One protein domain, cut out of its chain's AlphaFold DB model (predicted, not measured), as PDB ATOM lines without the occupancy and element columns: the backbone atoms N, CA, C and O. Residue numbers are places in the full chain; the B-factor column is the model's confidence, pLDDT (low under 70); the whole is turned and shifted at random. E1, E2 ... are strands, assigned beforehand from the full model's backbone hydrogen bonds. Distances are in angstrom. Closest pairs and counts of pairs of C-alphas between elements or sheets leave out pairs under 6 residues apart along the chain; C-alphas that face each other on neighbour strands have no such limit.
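AT A GLANCE: This is residues 24 to 139 of the 140 residues of an uncharacterized protein of Candidatus Magnetoglobus multicellularis str. Araruama (UniProt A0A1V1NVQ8). Little regular structure: a small wall of five strands side by side, E1, E4, E3, E2 and E5, with long loops and tails round it. The 116 printed residues hold five strands, E1 to E5, and no named helix; 36 residues are in named elements, all strand. The sheets E3-E2-E5 and E1-E4 are antiparallel. The whole is compact, radius of gyration of the C-alphas 14.7 A, spanning 41 by 34 by 26 A.

HOW THE PARTS SIT: E1, residues 39 to 45, is antiparallel to E4, residues 89 to 95; N 40 and O 94 are 3.0 A apart. E2, residues 58 to 65, forms a hairpin with E3, residues 71 to 78; N 62 and O 75 are 2.8 A apart. E3 bends by 65 degrees at residue 74; its closest C-alpha pair with E4 is Gly 75 and Ile 94, 4.9 A. E5, residues 114 to 119, is antiparallel to E2, N 61 to O 116 2.9 A. E1 and E5 are apart.

IN THESE COORDINATES: E1 begins at C-alpha 39 (49.459, 45.898, -41.339); E5 ends at C-alpha 119 (25.102, 49.265, -33.177). E2 is 23.4 A long.

THE WHOLE: The printed part has no cut. The links E1 to E2 and E4 to E5 are long. Residues 24 to 38 and 118 to 139 have pLDDT under 70.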
ATOM      1  N   ASP A  24      23.785  36.370 -40.205       44.31
ATOM      2  CA  ASP A  24      24.985  36.040 -39.461       44.31
ATOM      3  C   ASP A  24      25.089  36.987 -38.257       44.31
ATOM      4  O   ASP A  24      25.151  38.207 -38.406       44.31
ATOM      5  N   LEU A  25      25.009  36.409 -37.059       44.94
ATOM      6  CA  LEU A  25      25.136  37.121 -35.787       44.94
ATOM      7  C   LEU A  25      26.606  37.285 -35.382       44.94
ATOM      8  O   LEU A  25      26.870  37.834 -34.309       44.94
ATOM      9  N   SER A  26      27.563  36.819 -36.198       51.00
ATOM     10  CA  SER A  26      28.978  37.139 -36.029       51.00
ATOM     11  C   SER A  26      29.234  38.592 -36.438       51.00
ATOM     12  O   SER A  26      29.797  38.937 -37.470       51.00
ATOM     13  N   HIS A  27      28.787  39.479 -35.560       49.78
ATOM     14  CA  HIS A  27      29.363  40.795 -35.367       49.78
ATOM     15  C   HIS A  27      30.886  40.680 -35.389       49.78
ATOM     16  O   HIS A  27      31.444  40.039 -34.496       49.78
ATOM     17  N   PHE A  28      31.483  41.183 -36.479       52.75
ATOM     18  CA  PHE A  28      32.898  41.150 -36.856       52.75
ATOM     19  C   PHE A  28      33.775  40.303 -35.924       52.75
ATOM     20  O   PHE A  28      34.595  40.829 -35.171       52.75
ATOM     21  N   SER A  29      33.574  38.980 -35.913       44.62
ATOM     22  CA  SER A  29      34.284  38.125 -34.965       44.62
ATOM     23  C   SER A  29      35.731  38.038 -35.425       44.62
ATOM     24  O   SER A  29      36.037  37.377 -36.418       44.62
ATOM     25  N   ALA A  30      36.582  38.795 -34.740       44.44
ATOM     26  CA  ALA A  30      37.959  39.085 -35.093       44.44
ATOM     27  C   ALA A  30      38.864  37.844 -35.050       44.44
ATOM     28  O   ALA A  30      39.681  37.685 -34.153       44.44
ATOM     29  N   GLU A  31      38.760  37.002 -36.068       46.25
ATOM     30  CA  GLU A  31      39.859  36.183 -36.573       46.25
ATOM     31  C   GLU A  31      39.823  36.266 -38.099       46.25
ATOM     32  O   GLU A  31      39.452  35.326 -38.795       46.25
ATOM     33  N   TYR A  32      40.193  37.433 -38.633       50.66
ATOM     34  CA  TYR A  32      40.554  37.500 -40.044       50.66
ATOM     35  C   TYR A  32      41.879  36.755 -40.208       50.66
ATOM     36  O   TYR A  32      42.856  37.117 -39.535       50.66
ATOM     37  N   PRO A  33      41.937  35.692 -41.032       46.94
ATOM     38  CA  PRO A  33      43.189  35.010 -41.292       46.94
ATOM     39  C   PRO A  33      44.167  36.045 -41.840       46.94
ATOM     40  O   PRO A  33      43.905  36.685 -42.854       46.94
ATOM     41  N   LYS A  34      45.276  36.245 -41.124       52.00
ATOM     42  CA  LYS A  34      46.352  37.153 -41.522       52.00
ATOM     43  C   LYS A  34      47.004  36.595 -42.786       52.00
ATOM     44  O   LYS A  34      47.970  35.842 -42.696       52.00
ATOM     45  N   THR A  35      46.455  36.902 -43.956       51.12
ATOM     46  CA  THR A  35      47.033  36.473 -45.239       51.12
ATOM     47  C   THR A  35      48.188  37.372 -45.673       51.12
ATOM     48  O   THR A  35      48.928  37.023 -46.594       51.12
ATOM     49  N   THR A  36      48.398  38.495 -44.976       56.38
ATOM     50  CA  THR A  36      49.305  39.554 -45.417       56.38
ATOM     51  C   THR A  36      50.392  39.851 -44.380       56.38
ATOM     52  O   THR A  36      50.188  39.769 -43.167       56.38
ATOM     53  N   GLY A  37      51.601  40.149 -44.868       60.44
ATOM     54  CA  GLY A  37      52.777  40.434 -44.036       60.44
ATOM     55  C   GLY A  37      52.882  41.890 -43.571       60.44
ATOM     56  O   GLY A  37      53.850  42.239 -42.895       60.44
ATOM     57  N   SER A  38      51.929  42.744 -43.948       69.12
ATOM     58  CA  SER A  38      51.934  44.178 -43.656       69.12
ATOM     59  C   SER A  38      50.592  44.625 -43.102       69.12
ATOM     60  O   SER A  38      49.556  44.441 -43.741       69.12
ATOM     61  N   SER A  39      50.627  45.283 -41.950       77.81
ATOM     62  CA  SER A  39      49.459  45.898 -41.339       77.81
ATOM     63  C   SER A  39      49.781  47.288 -40.801       77.81
ATOM     64  O   SER A  39      50.941  47.640 -40.567       77.81
ATOM     65  N   CYS A  40      48.746  48.102 -40.617       73.94
ATOM     66  CA  CYS A  40      48.859  49.407 -39.980       73.94
ATOM     67  C   CYS A  40      47.751  49.570 -38.938       73.94
ATOM     68  O   CYS A  40      46.586  49.272 -39.204       73.94
ATOM     69  N   LEU A  41      48.118  50.035 -37.743       77.31
ATOM     70  CA  LEU A  41      47.174  50.280 -36.663       77.31
ATOM     71  C   LEU A  41      46.595  51.689 -36.784       77.31
ATOM     72  O   LEU A  41      47.333  52.674 -36.802       77.31
ATOM     73  N   TYR A  42      45.272  51.779 -36.782       75.75
ATOM     74  CA  TYR A  42      44.547  53.040 -36.753       75.75
ATOM     75  C   TYR A  42      43.763  53.157 -35.456       75.75
ATOM     76  O   TYR A  42      43.181  52.188 -34.976       75.75
ATOM     77  N   ALA A  43      43.711  54.371 -34.915       77.06
ATOM     78  CA  ALA A  43      42.890  54.696 -33.760       77.06
ATOM     79  C   ALA A  43      42.093  55.971 -34.024       77.06
ATOM     80  O   ALA A  43      42.577  56.909 -34.665       77.06
ATOM     81  N   GLY A  44      40.871  56.021 -33.513       79.94
ATOM     82  CA  GLY A  44      40.001  57.178 -33.668       79.94
ATOM     83  C   GLY A  44      38.842  57.150 -32.691       79.94
ATOM     84  O   GLY A  44      38.721  56.227 -31.891       79.94
ATOM     85  N   LYS A  45      38.006  58.188 -32.752       81.31
ATOM     86  CA  LYS A  45      36.757  58.291 -31.991       81.31
ATOM     87  C   LYS A  45      35.574  58.219 -32.933       81.31
ATOM     88  O   LYS A  45      35.651  58.759 -34.037       81.31
ATOM     89  N   VAL A  46      34.482  57.628 -32.466       74.69
ATOM     90  CA  VAL A  46      33.221  57.573 -33.210       74.69
ATOM     91  C   VAL A  46      32.183  58.408 -32.499       74.69
ATOM     92  O   VAL A  46      32.030  58.333 -31.277       74.69
ATOM     93  N   PHE A  47      31.478  59.196 -33.300       75.62
ATOM     94  CA  PHE A  47      30.281  59.892 -32.883       75.62
ATOM     95  C   PHE A  47      29.143  59.466 -33.803       75.62
ATOM     96  O   PHE A  47      29.293  59.504 -35.024       75.62
ATOM     97  N   ILE A  48      28.033  59.042 -33.211       73.69
ATOM     98  CA  ILE A  48      26.805  58.643 -33.891       73.69
ATOM     99  C   ILE A  48      25.757  59.678 -33.490       73.69
ATOM    100  O   ILE A  48      25.419  59.786 -32.317       73.69
ATOM    101  N   ASN A  49      25.267  60.471 -34.448       76.44
ATOM    102  CA  ASN A  49      24.327  61.574 -34.181       76.44
ATOM    103  C   ASN A  49      24.833  62.569 -33.115       76.44
ATOM    104  O   ASN A  49      24.098  62.924 -32.199       76.44
ATOM    105  N   ASP A  50      26.099  62.984 -33.219       78.62
ATOM    106  CA  ASP A  50      26.803  63.860 -32.262       78.62
ATOM    107  C   ASP A  50      26.983  63.283 -30.843       78.62
ATOM    108  O   ASP A  50      27.640  63.898 -29.998       78.62
ATOM    109  N   GLU A  51      26.490  62.072 -30.584       78.25
ATOM    110  CA  GLU A  51      26.721  61.341 -29.346       78.25
ATOM    111  C   GLU A  51      27.912  60.404 -29.486       78.25
ATOM    112  O   GLU A  51      28.227  59.890 -30.556       78.25
ATOM    113  N   LYS A  52      28.615  60.193 -28.382       78.25
ATOM    114  CA  LYS A  52      29.762  59.298 -28.350       78.25
ATOM    115  C   LYS A  52      29.290  57.852 -28.493       78.25
ATOM    116  O   LYS A  52      28.379  57.451 -27.775       78.25
ATOM    117  N   ALA A  53      29.951  57.090 -29.360       81.50
ATOM    118  CA  ALA A  53      29.695  55.660 -29.475       81.50
ATOM    119  C   ALA A  53      29.910  54.937 -28.131       81.50
ATOM    120  O   ALA A  53      30.774  55.324 -27.330       81.50
ATOM    121  N   ILE A  54      29.103  53.911 -27.894       84.62
ATOM    122  CA  ILE A  54      29.017  53.165 -26.645       84.62
ATOM    123  C   ILE A  54      30.082  52.068 -26.631       84.62
ATOM    124  O   ILE A  54      30.147  51.208 -27.511       84.62
ATOM    125  N   ASP A  55      30.909  52.082 -25.590       85.75
ATOM    126  CA  ASP A  55      31.959  51.085 -25.404       85.75
ATOM    127  C   ASP A  55      31.377  49.675 -25.237       85.75
ATOM    128  O   ASP A  55      30.490  49.440 -24.418       85.75
ATOM    129  N   GLY A  56      31.920  48.717 -25.985       82.12
ATOM    130  CA  GLY A  56      31.538  47.307 -25.958       82.12
ATOM    131  C   GLY A  56      30.229  46.976 -26.682       82.12
ATOM    132  O   GLY A  56      29.923  45.789 -26.845       82.12
ATOM    133  N   GLU A  57      29.484  47.987 -27.128       82.81
ATOM    134  CA  GLU A  57      28.226  47.830 -27.864       82.81
ATOM    135  C   GLU A  57      28.341  48.271 -29.321       82.81
ATOM    136  O   GLU A  57      27.772  47.621 -30.193       82.81
ATOM    137  N   ASP A  58      29.081  49.338 -29.606       80.50
ATOM    138  CA  ASP A  58      29.255  49.799 -30.979       80.50
ATOM    139  C   ASP A  58      30.501  49.189 -31.619       80.50
ATOM    140  O   ASP A  58      31.522  48.952 -30.969       80.50
ATOM    141  N   GLU A  59      30.426  48.953 -32.926       82.00
ATOM    142  CA  GLU A  59      31.469  48.291 -33.706       82.00
ATOM    143  C   GLU A  59      31.806  49.105 -34.951       82.00
ATOM    144  O   GLU A  59      30.946  49.757 -35.552       82.00
ATOM    145  N   VAL A  60      33.073  49.063 -35.355       82.00
ATOM    146  CA  VAL A  60      33.566  49.737 -36.557       82.00
ATOM    147  C   VAL A  60      34.176  48.707 -37.488       82.00
ATOM    148  O   VAL A  60      35.080  47.982 -37.084       82.00
ATOM    149  N   GLY A  61      33.727  48.688 -38.740       83.19
ATOM    150  CA  GLY A  61      34.347  47.934 -39.827       83.19
ATOM    151  C   GLY A  61      34.954  48.868 -40.870       83.19
ATOM    152  O   GLY A  61      34.406  49.934 -41.161       83.19
ATOM    153  N   VAL A  62      36.083  48.476 -41.448       82.62
ATOM    154  CA  VAL A  62      36.755  49.169 -42.546       82.62
ATOM    155  C   VAL A  62      36.795  48.271 -43.760       82.62
ATOM    156  O   VAL A  62      37.236  47.126 -43.686       82.62
ATOM    157  N   PHE A  63      36.368  48.833 -44.878       86.56
ATOM    158  CA  PHE A  63      36.223  48.146 -46.141       86.56
ATOM    159  C   PHE A  63      37.018  48.846 -47.243       86.56
ATOM    160  O   PHE A  63      37.297  50.044 -47.156       86.56
ATOM    161  N   VAL A  64      37.332  48.101 -48.295       87.25
ATOM    162  CA  VAL A  64      37.830  48.603 -49.587       87.25
ATOM    163  C   VAL A  64      37.016  47.987 -50.716       87.25
ATOM    164  O   VAL A  64      36.350  46.976 -50.510       87.25
ATOM    165  N   ASP A  65      37.067  48.588 -51.901       89.12
ATOM    166  CA  ASP A  65      36.507  47.997 -53.123       89.12
ATOM    167  C   ASP A  65      37.170  46.636 -53.395       89.12
ATOM    168  O   ASP A  65      38.396  46.530 -53.342       89.12
ATOM    169  N   ASP A  66      36.384  45.596 -53.665       86.81
ATOM    170  CA  ASP A  66      36.899  44.258 -53.987       86.81
ATOM    171  C   ASP A  66      37.342  44.108 -55.460       86.81
ATOM    172  O   ASP A  66      37.877  43.069 -55.849       86.81
ATOM    173  N   GLY A  67      37.142  45.140 -56.286       87.00
ATOM    174  CA  GLY A  67      37.441  45.155 -57.720       87.00
ATOM    175  C   GLY A  67      36.365  44.507 -58.599       87.00
ATOM    176  O   GLY A  67      36.462  44.568 -59.825       87.00
ATOM    177  N   ASN A  68      35.325  43.928 -57.997       90.75
ATOM    178  CA  ASN A  68      34.185  43.278 -58.646       90.75
ATOM    179  C   ASN A  68      32.862  44.021 -58.374       90.75
ATOM    180  O   ASN A  68      31.779  43.491 -58.634       90.75
ATOM    181  N   GLY A  69      32.945  45.263 -57.884       87.19
ATOM    182  CA  GLY A  69      31.796  46.103 -57.544       87.19
ATOM    183  C   GLY A  69      31.205  45.816 -56.162       87.19
ATOM    184  O   GLY A  69      30.115  46.313 -55.862       87.19
ATOM    185  N   GLY A  70      31.888  45.016 -55.345       87.81
ATOM    186  CA  GLY A  70      31.581  44.770 -53.944       87.81
ATOM    187  C   GLY A  70      32.548  45.485 -52.999       87.81
ATOM    188  O   GLY A  70      33.321  46.363 -53.378       87.81
ATOM    189  N   GLU A  71      32.480  45.109 -51.727       86.56
ATOM    190  CA  GLU A  71      33.333  45.637 -50.667       86.56
ATOM    191  C   GLU A  71      33.945  44.475 -49.879       86.56
ATOM    192  O   GLU A  71      33.251  43.523 -49.516       86.56
ATOM    193  N   MET A  72      35.228  44.584 -49.555       84.94
ATOM    194  CA  MET A  72      35.971  43.623 -48.748       84.94
ATOM    195  C   MET A  72      36.303  44.228 -47.387       84.94
ATOM    196  O   MET A  72      36.890  45.308 -47.325       84.94
ATOM    197  N   LEU A  73      35.961  43.533 -46.297       86.31
ATOM    198  CA  LEU A  73      36.349  43.947 -44.948       86.31
ATOM    199  C   LEU A  73      37.837  43.658 -44.711       86.31
ATOM    200  O   LEU A  73      38.285  42.530 -44.885       86.31
ATOM    201  N   ILE A  74      38.574  44.670 -44.262       83.50
ATOM    202  CA  ILE A  74      40.036  44.635 -44.068       83.50
ATOM    203  C   ILE A  74      40.475  45.019 -42.653       83.50
ATOM    204  O   ILE A  74      41.669  45.113 -42.373       83.50
ATOM    205  N   GLY A  75      39.516  45.267 -41.765       82.31
ATOM    206  CA  GLY A  75      39.756  45.541 -40.356       82.31
ATOM    207  C   GLY A  75      38.449  45.853 -39.645       82.31
ATOM    208  O   GLY A  75      37.600  46.555 -40.188       82.31
ATOM    209  N   ALA A  76      38.278  45.339 -38.435       83.69
ATOM    210  CA  ALA A  76      37.149  45.680 -37.587       83.69
ATOM    211  C   ALA A  76      37.538  45.578 -36.115       83.69
ATOM    212  O   ALA A  76      38.408  44.787 -35.751       83.69
ATOM    213  N   ASP A  77      36.919  46.409 -35.285       82.31
ATOM    214  CA  ASP A  77      37.104  46.398 -33.836       82.31
ATOM    215  C   ASP A  77      35.878  46.997 -33.147       82.31
ATOM    216  O   ASP A  77      35.136  47.801 -33.725       82.31
ATOM    217  N   ASN A  78      35.707  46.635 -31.882       85.12
ATOM    218  CA  ASN A  78      34.676  47.214 -31.037       85.12
ATOM    219  C   ASN A  78      35.153  48.557 -30.495       85.12
ATOM    220  O   ASN A  78      36.336  48.756 -30.192       85.12
ATOM    221  N   VAL A  79      34.208  49.472 -30.322       83.44
ATOM    222  CA  VAL A  79      34.446  50.706 -29.585       83.44
ATOM    223  C   VAL A  79      34.721  50.348 -28.124       83.44
ATOM    224  O   VAL A  79      34.068  49.477 -27.551       83.44
ATOM    225  N   LYS A  80      35.729  50.967 -27.515       84.00
ATOM    226  CA  LYS A  80      36.196  50.661 -26.165       84.00
ATOM    227  C   LYS A  80      36.866  51.849 -25.490       84.00
ATOM    228  O   LYS A  80      37.349  52.796 -26.119       84.00
ATOM    229  N   GLU A  81      36.970  51.727 -24.173       82.75
ATOM    230  CA  GLU A  81      37.825  52.560 -23.349       82.75
ATOM    231  C   GLU A  81      39.281  52.090 -23.446       82.75
ATOM    232  O   GLU A  81      39.609  50.955 -23.105       82.75
ATOM    233  N   ILE A  82      40.171  52.968 -23.918       78.81
ATOM    234  CA  ILE A  82      41.603  52.646 -24.094       78.81
ATOM    235  C   ILE A  82      42.452  52.990 -22.862       78.81
ATOM    236  O   ILE A  82      43.583  52.526 -22.734       78.81
ATOM    237  N   ALA A  83      41.921  53.817 -21.963       78.25
ATOM    238  CA  ALA A  83      42.496  54.176 -20.669       78.25
ATOM    239  C   ALA A  83      41.395  54.790 -19.785       78.25
ATOM    240  O   ALA A  83      40.447  55.340 -20.341       78.25
ATOM    241  N   PRO A  84      41.519  54.790 -18.445       84.81
ATOM    242  CA  PRO A  84      40.503  55.376 -17.567       84.81
ATOM    243  C   PRO A  84      40.174  56.837 -17.925       84.81
ATOM    244  O   PRO A  84      41.049  57.704 -17.899       84.81
ATOM    245  N   GLY A  85      38.914  57.108 -18.260       82.81
ATOM    246  CA  GLY A  85      38.413  58.400 -18.744       82.81
ATOM    247  C   GLY A  85      38.486  58.598 -20.266       82.81
ATOM    248  O   GLY A  85      38.092  59.656 -20.762       82.81
ATOM    249  N   TYR A  86      38.956  57.606 -21.024       77.38
ATOM    250  CA  TYR A  86      39.171  57.663 -22.474       77.38
ATOM    251  C   TYR A  86      38.310  56.620 -23.203       77.38
ATOM    252  O   TYR A  86      38.836  55.730 -23.866       77.38
ATOM    253  N   SER A  87      36.984  56.757 -23.097       84.06
ATOM    254  CA  SER A  87      35.984  55.944 -23.814       84.06
ATOM    255  C   SER A  87      35.813  56.335 -25.289       84.06
ATOM    256  O   SER A  87      36.317  57.387 -25.715       84.06
ATOM    257  N   GLY A  88      35.026  55.568 -26.041       76.19
ATOM    258  CA  GLY A  88      34.527  55.870 -27.388       76.19
ATOM    259  C   GLY A  88      35.580  55.787 -28.484       76.19
ATOM    260  O   GLY A  88      35.471  56.504 -29.483       76.19
ATOM    261  N   TYR A  89      36.628  54.991 -28.268       80.12
ATOM    262  CA  TYR A  89      37.697  54.788 -29.239       80.12
ATOM    263  C   TYR A  89      37.574  53.436 -29.924       80.12
ATOM    264  O   TYR A  89      37.179  52.466 -29.299       80.12
ATOM    265  N   TYR A  90      38.008  53.348 -31.173       77.88
ATOM    266  CA  TYR A  90      38.305  52.069 -31.822       77.88
ATOM    267  C   TYR A  90      39.801  51.955 -32.086       77.88
ATOM    268  O   TYR A  90      40.499  52.970 -32.212       77.88
ATOM    269  N   THR A  91      40.276  50.720 -32.232       77.69
ATOM    270  CA  THR A  91      41.637  50.408 -32.668       77.69
ATOM    271  C   THR A  91      41.609  49.258 -33.673       77.69
ATOM    272  O   THR A  91      41.698  48.100 -33.282       77.69
ATOM    273  N   PHE A  92      41.487  49.538 -34.968       76.62
ATOM    274  CA  PHE A  92      41.539  48.465 -35.964       76.62
ATOM    275  C   PHE A  92      42.922  48.367 -36.605       76.62
ATOM    276  O   PHE A  92      43.567  49.366 -36.939       76.62
ATOM    277  N   GLU A  93      43.369  47.129 -36.768       77.75
ATOM    278  CA  GLU A  93      44.507  46.770 -37.600       77.75
ATOM    279  C   GLU A  93      43.992  46.630 -39.037       77.75
ATOM    280  O   GLU A  93      43.101  45.823 -39.298       77.75
ATOM    281  N   ILE A  94      44.501  47.463 -39.950       79.12
ATOM    282  CA  ILE A  94      44.204  47.363 -41.380       79.12
ATOM    283  C   ILE A  94      45.250  46.471 -42.026       79.12
ATOM    284  O   ILE A  94      46.444  46.779 -41.961       79.12
ATOM    285  N   TYR A  95      44.798  45.415 -42.691       81.44
ATOM    286  CA  TYR A  95      45.667  44.525 -43.453       81.44
ATOM    287  C   TYR A  95      45.909  45.082 -44.859       81.44
ATOM    288  O   TYR A  95      44.972  45.414 -45.589       81.44
ATOM    289  N   GLY A  96      47.183  45.230 -45.222       82.81
ATOM    290  CA  GLY A  96      47.592  45.644 -46.564       82.81
ATOM    291  C   GLY A  96      47.557  44.468 -47.533       82.81
ATOM    292  O   GLY A  96      47.793  43.353 -47.102       82.81
ATOM    293  N   ASP A  97      47.280  44.714 -48.808       83.50
ATOM    294  CA  ASP A  97      47.173  43.689 -49.855       83.50
ATOM    295  C   ASP A  97      48.492  42.933 -50.082       83.50
ATOM    296  O   ASP A  97      49.577  43.531 -50.090       83.50
ATOM    297  N   ASN A  98      48.417  41.623 -50.296       84.19
ATOM    298  CA  ASN A  98      49.571  40.780 -50.562       84.19
ATOM    299  C   ASN A  98      49.919  40.777 -52.057       84.19
ATOM    300  O   ASN A  98      49.298  40.108 -52.871       84.19
ATOM    301  N   ALA A  99      51.010  41.449 -52.426       83.25
ATOM    302  CA  ALA A  99      51.466  41.508 -53.819       83.25
ATOM    303  C   ALA A  99      51.887  40.148 -54.429       83.25
ATOM    304  O   ALA A  99      52.212  40.096 -55.613       83.25
ATOM    305  N   ASN A 100      51.929  39.069 -53.636       85.94
ATOM    306  CA  ASN A 100      52.252  37.718 -54.102       85.94
ATOM    307  C   ASN A 100      51.012  36.852 -54.379       85.94
ATOM    308  O   ASN A 100      51.176  35.687 -54.749       85.94
ATOM    309  N   THR A 101      49.801  37.373 -54.169       83.06
ATOM    310  CA  THR A 101      48.545  36.695 -54.502       83.06
ATOM    311  C   THR A 101      47.877  37.377 -55.691       83.06
ATOM    312  O   THR A 101      47.960  38.591 -55.858       83.06
ATOM    313  N   ASP A 102      47.217  36.585 -56.539       85.38
ATOM    314  CA  ASP A 102      46.423  37.128 -57.651       85.38
ATOM    315  C   ASP A 102      45.085  37.708 -57.157       85.38
ATOM    316  O   ASP A 102      44.508  38.599 -57.782       85.38
ATOM    317  N   GLU A 103      44.591  37.195 -56.028       85.69
ATOM    318  CA  GLU A 103      43.362  37.641 -55.376       85.69
ATOM    319  C   GLU A 103      43.643  38.824 -54.442       85.69
ATOM    320  O   GLU A 103      44.644  38.824 -53.720       85.69
ATOM    321  N   LYS A 104      42.742  39.817 -54.454       84.44
ATOM    322  CA  LYS A 104      42.780  40.956 -53.532       84.44
ATOM    323  C   LYS A 104      42.435  40.462 -52.129       84.44
ATOM    324  O   LYS A 104      41.364  39.894 -51.930       84.44
ATOM    325  N   ASP A 105      43.321  40.705 -51.177       84.88
ATOM    326  CA  ASP A 105      43.202  40.222 -49.799       84.88
ATOM    327  C   ASP A 105      43.514  41.301 -48.745       84.88
ATOM    328  O   ASP A 105      43.429  41.053 -47.542       84.88
ATOM    329  N   GLY A 106      43.797  42.533 -49.182       86.25
ATOM    330  CA  GLY A 106      43.892  43.692 -48.299       86.25
ATOM    331  C   GLY A 106      43.787  45.041 -49.010       86.25
ATOM    332  O   GLY A 106      43.357  45.155 -50.164       86.25
ATOM    333  N   ALA A 107      44.178  46.101 -48.303       87.00
ATOM    334  CA  ALA A 107      44.257  47.454 -48.852       87.00
ATOM    335  C   ALA A 107      45.583  47.715 -49.578       87.00
ATOM    336  O   ALA A 107      46.664  47.461 -49.048       87.00
ATOM    337  N   LYS A 108      45.514  48.301 -50.771       87.00
ATOM    338  CA  LYS A 108      46.669  48.851 -51.488       87.00
ATOM    339  C   LYS A 108      46.915  50.302 -51.081       87.00
ATOM    340  O   LYS A 108      46.051  50.978 -50.522       87.00
ATOM    341  N   VAL A 109      48.108  50.800 -51.399       81.25
ATOM    342  CA  VAL A 109      48.375  52.245 -51.365       81.25
ATOM    343  C   VAL A 109      47.338  52.955 -52.241       81.25
ATOM    344  O   VAL A 109      46.985  52.452 -53.304       81.25
ATOM    345  N   ASP A 110      46.850  54.105 -51.769       81.75
ATOM    346  CA  ASP A 110      45.783  54.909 -52.385       81.75
ATOM    347  C   ASP A 110      44.374  54.291 -52.425       81.75
ATOM    348  O   ASP A 110      43.448  54.980 -52.870       81.75
ATOM    349  N   ASP A 111      44.162  53.075 -51.905       84.69
ATOM    350  CA  ASP A 111      42.802  52.557 -51.738       84.69
ATOM    351  C   ASP A 111      41.975  53.504 -50.857       84.69
ATOM    352  O   ASP A 111      42.441  54.073 -49.860       84.69
ATOM    353  N   VAL A 112      40.708  53.670 -51.234       84.88
ATOM    354  CA  VAL A 112      39.746  54.425 -50.436       84.88
ATOM    355  C   VAL A 112      39.237  53.523 -49.324       84.88
ATOM    356  O   VAL A 112      38.526  52.554 -49.576       84.88
ATOM    357  N   LEU A 113      39.563  53.886 -48.087       83.44
ATOM    358  CA  LEU A 113      39.031  53.223 -46.905       83.44
ATOM    359  C   LEU A 113      37.593  53.686 -46.646       83.44
ATOM    360  O   LEU A 113      37.322  54.884 -46.500       83.44
ATOM    361  N   ILE A 114      36.675  52.729 -46.567       84.31
ATOM    362  CA  ILE A 114      35.257  52.943 -46.289       84.31
ATOM    363  C   ILE A 114      34.985  52.450 -44.871       84.31
ATOM    364  O   ILE A 114      34.956  51.251 -44.619       84.31
ATOM    365  N   SER A 115      34.787  53.366 -43.926       80.75
ATOM    366  CA  SER A 115      34.391  53.006 -42.560       80.75
ATOM    367  C   SER A 115      32.873  52.884 -42.449       80.75
ATOM    368  O   SER A 115      32.145  53.754 -42.930       80.75
ATOM    369  N   LYS A 116      32.401  51.823 -41.792       82.00
ATOM    370  CA  LYS A 116      30.992  51.597 -41.450       82.00
ATOM    371  C   LYS A 116      30.868  51.280 -39.965       82.00
ATOM    372  O   LYS A 116      31.775  50.693 -39.380       82.00
ATOM    373  N   TYR A 117      29.738  51.661 -39.383       77.38
ATOM    374  CA  TYR A 117      29.473  51.539 -37.953       77.38
ATOM    375  C   TYR A 117      28.245  50.656 -37.729       77.38
ATOM    376  O   TYR A 117      27.249  50.796 -38.440       77.38
ATOM    377  N   GLY A 118      28.331  49.739 -36.769       69.69
ATOM    378  CA  GLY A 118      27.234  48.873 -36.343       69.69
ATOM    379  C   GLY A 118      26.897  49.119 -34.877       69.69
ATOM    380  O   GLY A 118      27.799  49.260 -34.062       69.69
ATOM    381  N   ILE A 119      25.603  49.163 -34.554       62.69
ATOM    382  CA  ILE A 119      25.102  49.265 -33.177       62.69
ATOM    383  C   ILE A 119      24.592  47.882 -32.772       62.69
ATOM    384  O   ILE A 119      23.644  47.371 -33.377       62.69
ATOM    385  N   LYS A 120      25.180  47.267 -31.743       59.97
ATOM    386  CA  LYS A 120      24.761  45.941 -31.249       59.97
ATOM    387  C   LYS A 120      23.404  45.962 -30.535       59.97
ATOM    388  O   LYS A 120      22.748  44.929 -30.429       59.97
ATOM    389  N   ALA A 121      22.950  47.131 -30.078       42.44
ATOM    390  CA  ALA A 121      21.768  47.286 -29.227       42.44
ATOM    391  C   ALA A 121      20.394  47.093 -29.917       42.44
ATOM    392  O   ALA A 121      19.375  47.110 -29.228       42.44
ATOM    393  N   LEU A 122      20.308  46.872 -31.237       37.97
ATOM    394  CA  LEU A 122      19.022  46.744 -31.948       37.97
ATOM    395  C   LEU A 122      19.003  45.586 -32.962       37.97
ATOM    396  O   LEU A 122      18.928  45.778 -34.172       37.97
ATOM    397  N   ILE A 123      18.941  44.349 -32.457       35.41
ATOM    398  CA  ILE A 123      18.377  43.216 -33.216       35.41
ATOM    399  C   ILE A 123      16.848  43.351 -33.190       35.41
ATOM    400  O   ILE A 123      16.147  42.601 -32.517       35.41
ATOM    401  N   GLN A 124      16.313  44.358 -33.876       30.44
ATOM    402  CA  GLN A 124      14.908  44.419 -34.280       30.44
ATOM    403  C   GLN A 124      14.775  45.484 -35.371       30.44
ATOM    404  O   GLN A 124      14.663  46.671 -35.093       30.44
ATOM    405  N   ASN A 125      14.757  45.015 -36.621       29.06
ATOM    406  CA  ASN A 125      14.606  45.784 -37.860       29.06
ATOM    407  C   ASN A 125      15.880  46.502 -38.333       29.06
ATOM    408  O   ASN A 125      16.166  47.639 -37.981       29.06
ATOM    409  N   ILE A 126      16.600  45.823 -39.228       39.59
ATOM    410  CA  ILE A 126      17.584  46.416 -40.137       39.59
ATOM    411  C   ILE A 126      16.935  47.608 -40.854       39.59
ATOM    412  O   ILE A 126      16.081  47.396 -41.711       39.59
ATOM    413  N   LEU A 127      17.347  48.838 -40.530       31.59
ATOM    414  CA  LEU A 127      17.501  49.935 -41.490       31.59
ATOM    415  C   LEU A 127      18.192  51.144 -40.828       31.59
ATOM    416  O   LEU A 127      17.675  51.710 -39.875       31.59
ATOM    417  N   TYR A 128      19.301  51.573 -41.438       30.92
ATOM    418  CA  TYR A 128      19.999  52.856 -41.269       30.92
ATOM    419  C   TYR A 128      20.769  53.126 -39.967       30.92
ATOM    420  O   TYR A 128      20.218  53.637 -39.003       30.92
ATOM    421  N   LEU A 129      22.102  53.018 -40.059       32.66
ATOM    422  CA  LEU A 129      22.952  54.218 -40.103       32.66
ATOM    423  C   LEU A 129      24.326  53.900 -40.736       32.66
ATOM    424  O   LEU A 129      25.304  53.639 -40.049       32.66
ATOM    425  N   ILE A 130      24.424  53.927 -42.070       41.12
ATOM    426  CA  ILE A 130      25.730  54.027 -42.746       41.12
ATOM    427  C   ILE A 130      25.970  55.519 -42.987       41.12
ATOM    428  O   ILE A 130      25.517  56.071 -43.989       41.12
ATOM    429  N   GLN A 131      26.614  56.197 -42.036       31.97
ATOM    430  CA  GLN A 131      27.220  57.504 -42.295       31.97
ATOM    431  C   GLN A 131      28.650  57.291 -42.804       31.97
ATOM    432  O   GLN A 131      29.531  56.856 -42.072       31.97
ATOM    433  N   THR A 132      28.868  57.632 -44.069       35.91
ATOM    434  CA  THR A 132      30.180  57.799 -44.716       35.91
ATOM    435  C   THR A 132      30.390  59.326 -44.882       35.91
ATOM    436  O   THR A 132      29.408  60.038 -45.073       35.91
ATOM    437  N   PHE A 133      31.553  59.988 -44.793       34.88
ATOM    438  CA  PHE A 133      32.935  59.665 -45.159       34.88
ATOM    439  C   PHE A 133      33.940  60.534 -44.370       34.88
ATOM    440  O   PHE A 133      33.760  61.746 -44.252       34.88
ATOM    441  N   LYS A 134      35.102  59.968 -44.025       36.81
ATOM    442  CA  LYS A 134      36.375  60.701 -44.108       36.81
ATOM    443  C   LYS A 134      37.305  59.871 -44.990       36.81
ATOM    444  O   LYS A 134      37.757  58.815 -44.569       36.81
ATOM    445  N   GLN A 135      37.528  60.308 -46.231       36.91
ATOM    446  CA  GLN A 135      38.511  59.678 -47.114       36.91
ATOM    447  C   GLN A 135      39.902  59.912 -46.524       36.91
ATOM    448  O   GLN A 135      40.478  60.987 -46.682       36.91
ATOM    449  N   ASN A 136      40.430  58.916 -45.825       46.22
ATOM    450  CA  ASN A 136      41.841  58.873 -45.486       46.22
ATOM    451  C   ASN A 136      42.500  57.955 -46.510       46.22
ATOM    452  O   ASN A 136      42.145  56.783 -46.610       46.22
ATOM    453  N   ARG A 137      43.427  58.502 -47.296       45.47
ATOM    454  CA  ARG A 137      44.326  57.670 -48.092       45.47
ATOM    455  C   ARG A 137      45.367  57.079 -47.159       45.47
ATOM    456  O   ARG A 137      45.856  57.785 -46.274       45.47
ATOM    457  N   LEU A 138      45.712  55.814 -47.377       48.81
ATOM    458  CA  LEU A 138      46.910  55.225 -46.792       48.81
ATOM    459  C   LEU A 138      48.114  56.085 -47.197       48.81
ATOM    460  O   LEU A 138      48.488  56.124 -48.366       48.81
ATOM    461  N   GLN A 139      48.676  56.807 -46.229       42.34
ATOM    462  CA  GLN A 139      50.001  57.399 -46.354       42.34
ATOM    463  C   GLN A 139      50.967  56.407 -45.721       42.34
ATOM    464  O   GLN A 139      51.001  56.276 -44.498       42.34
TER     465      GLN A 139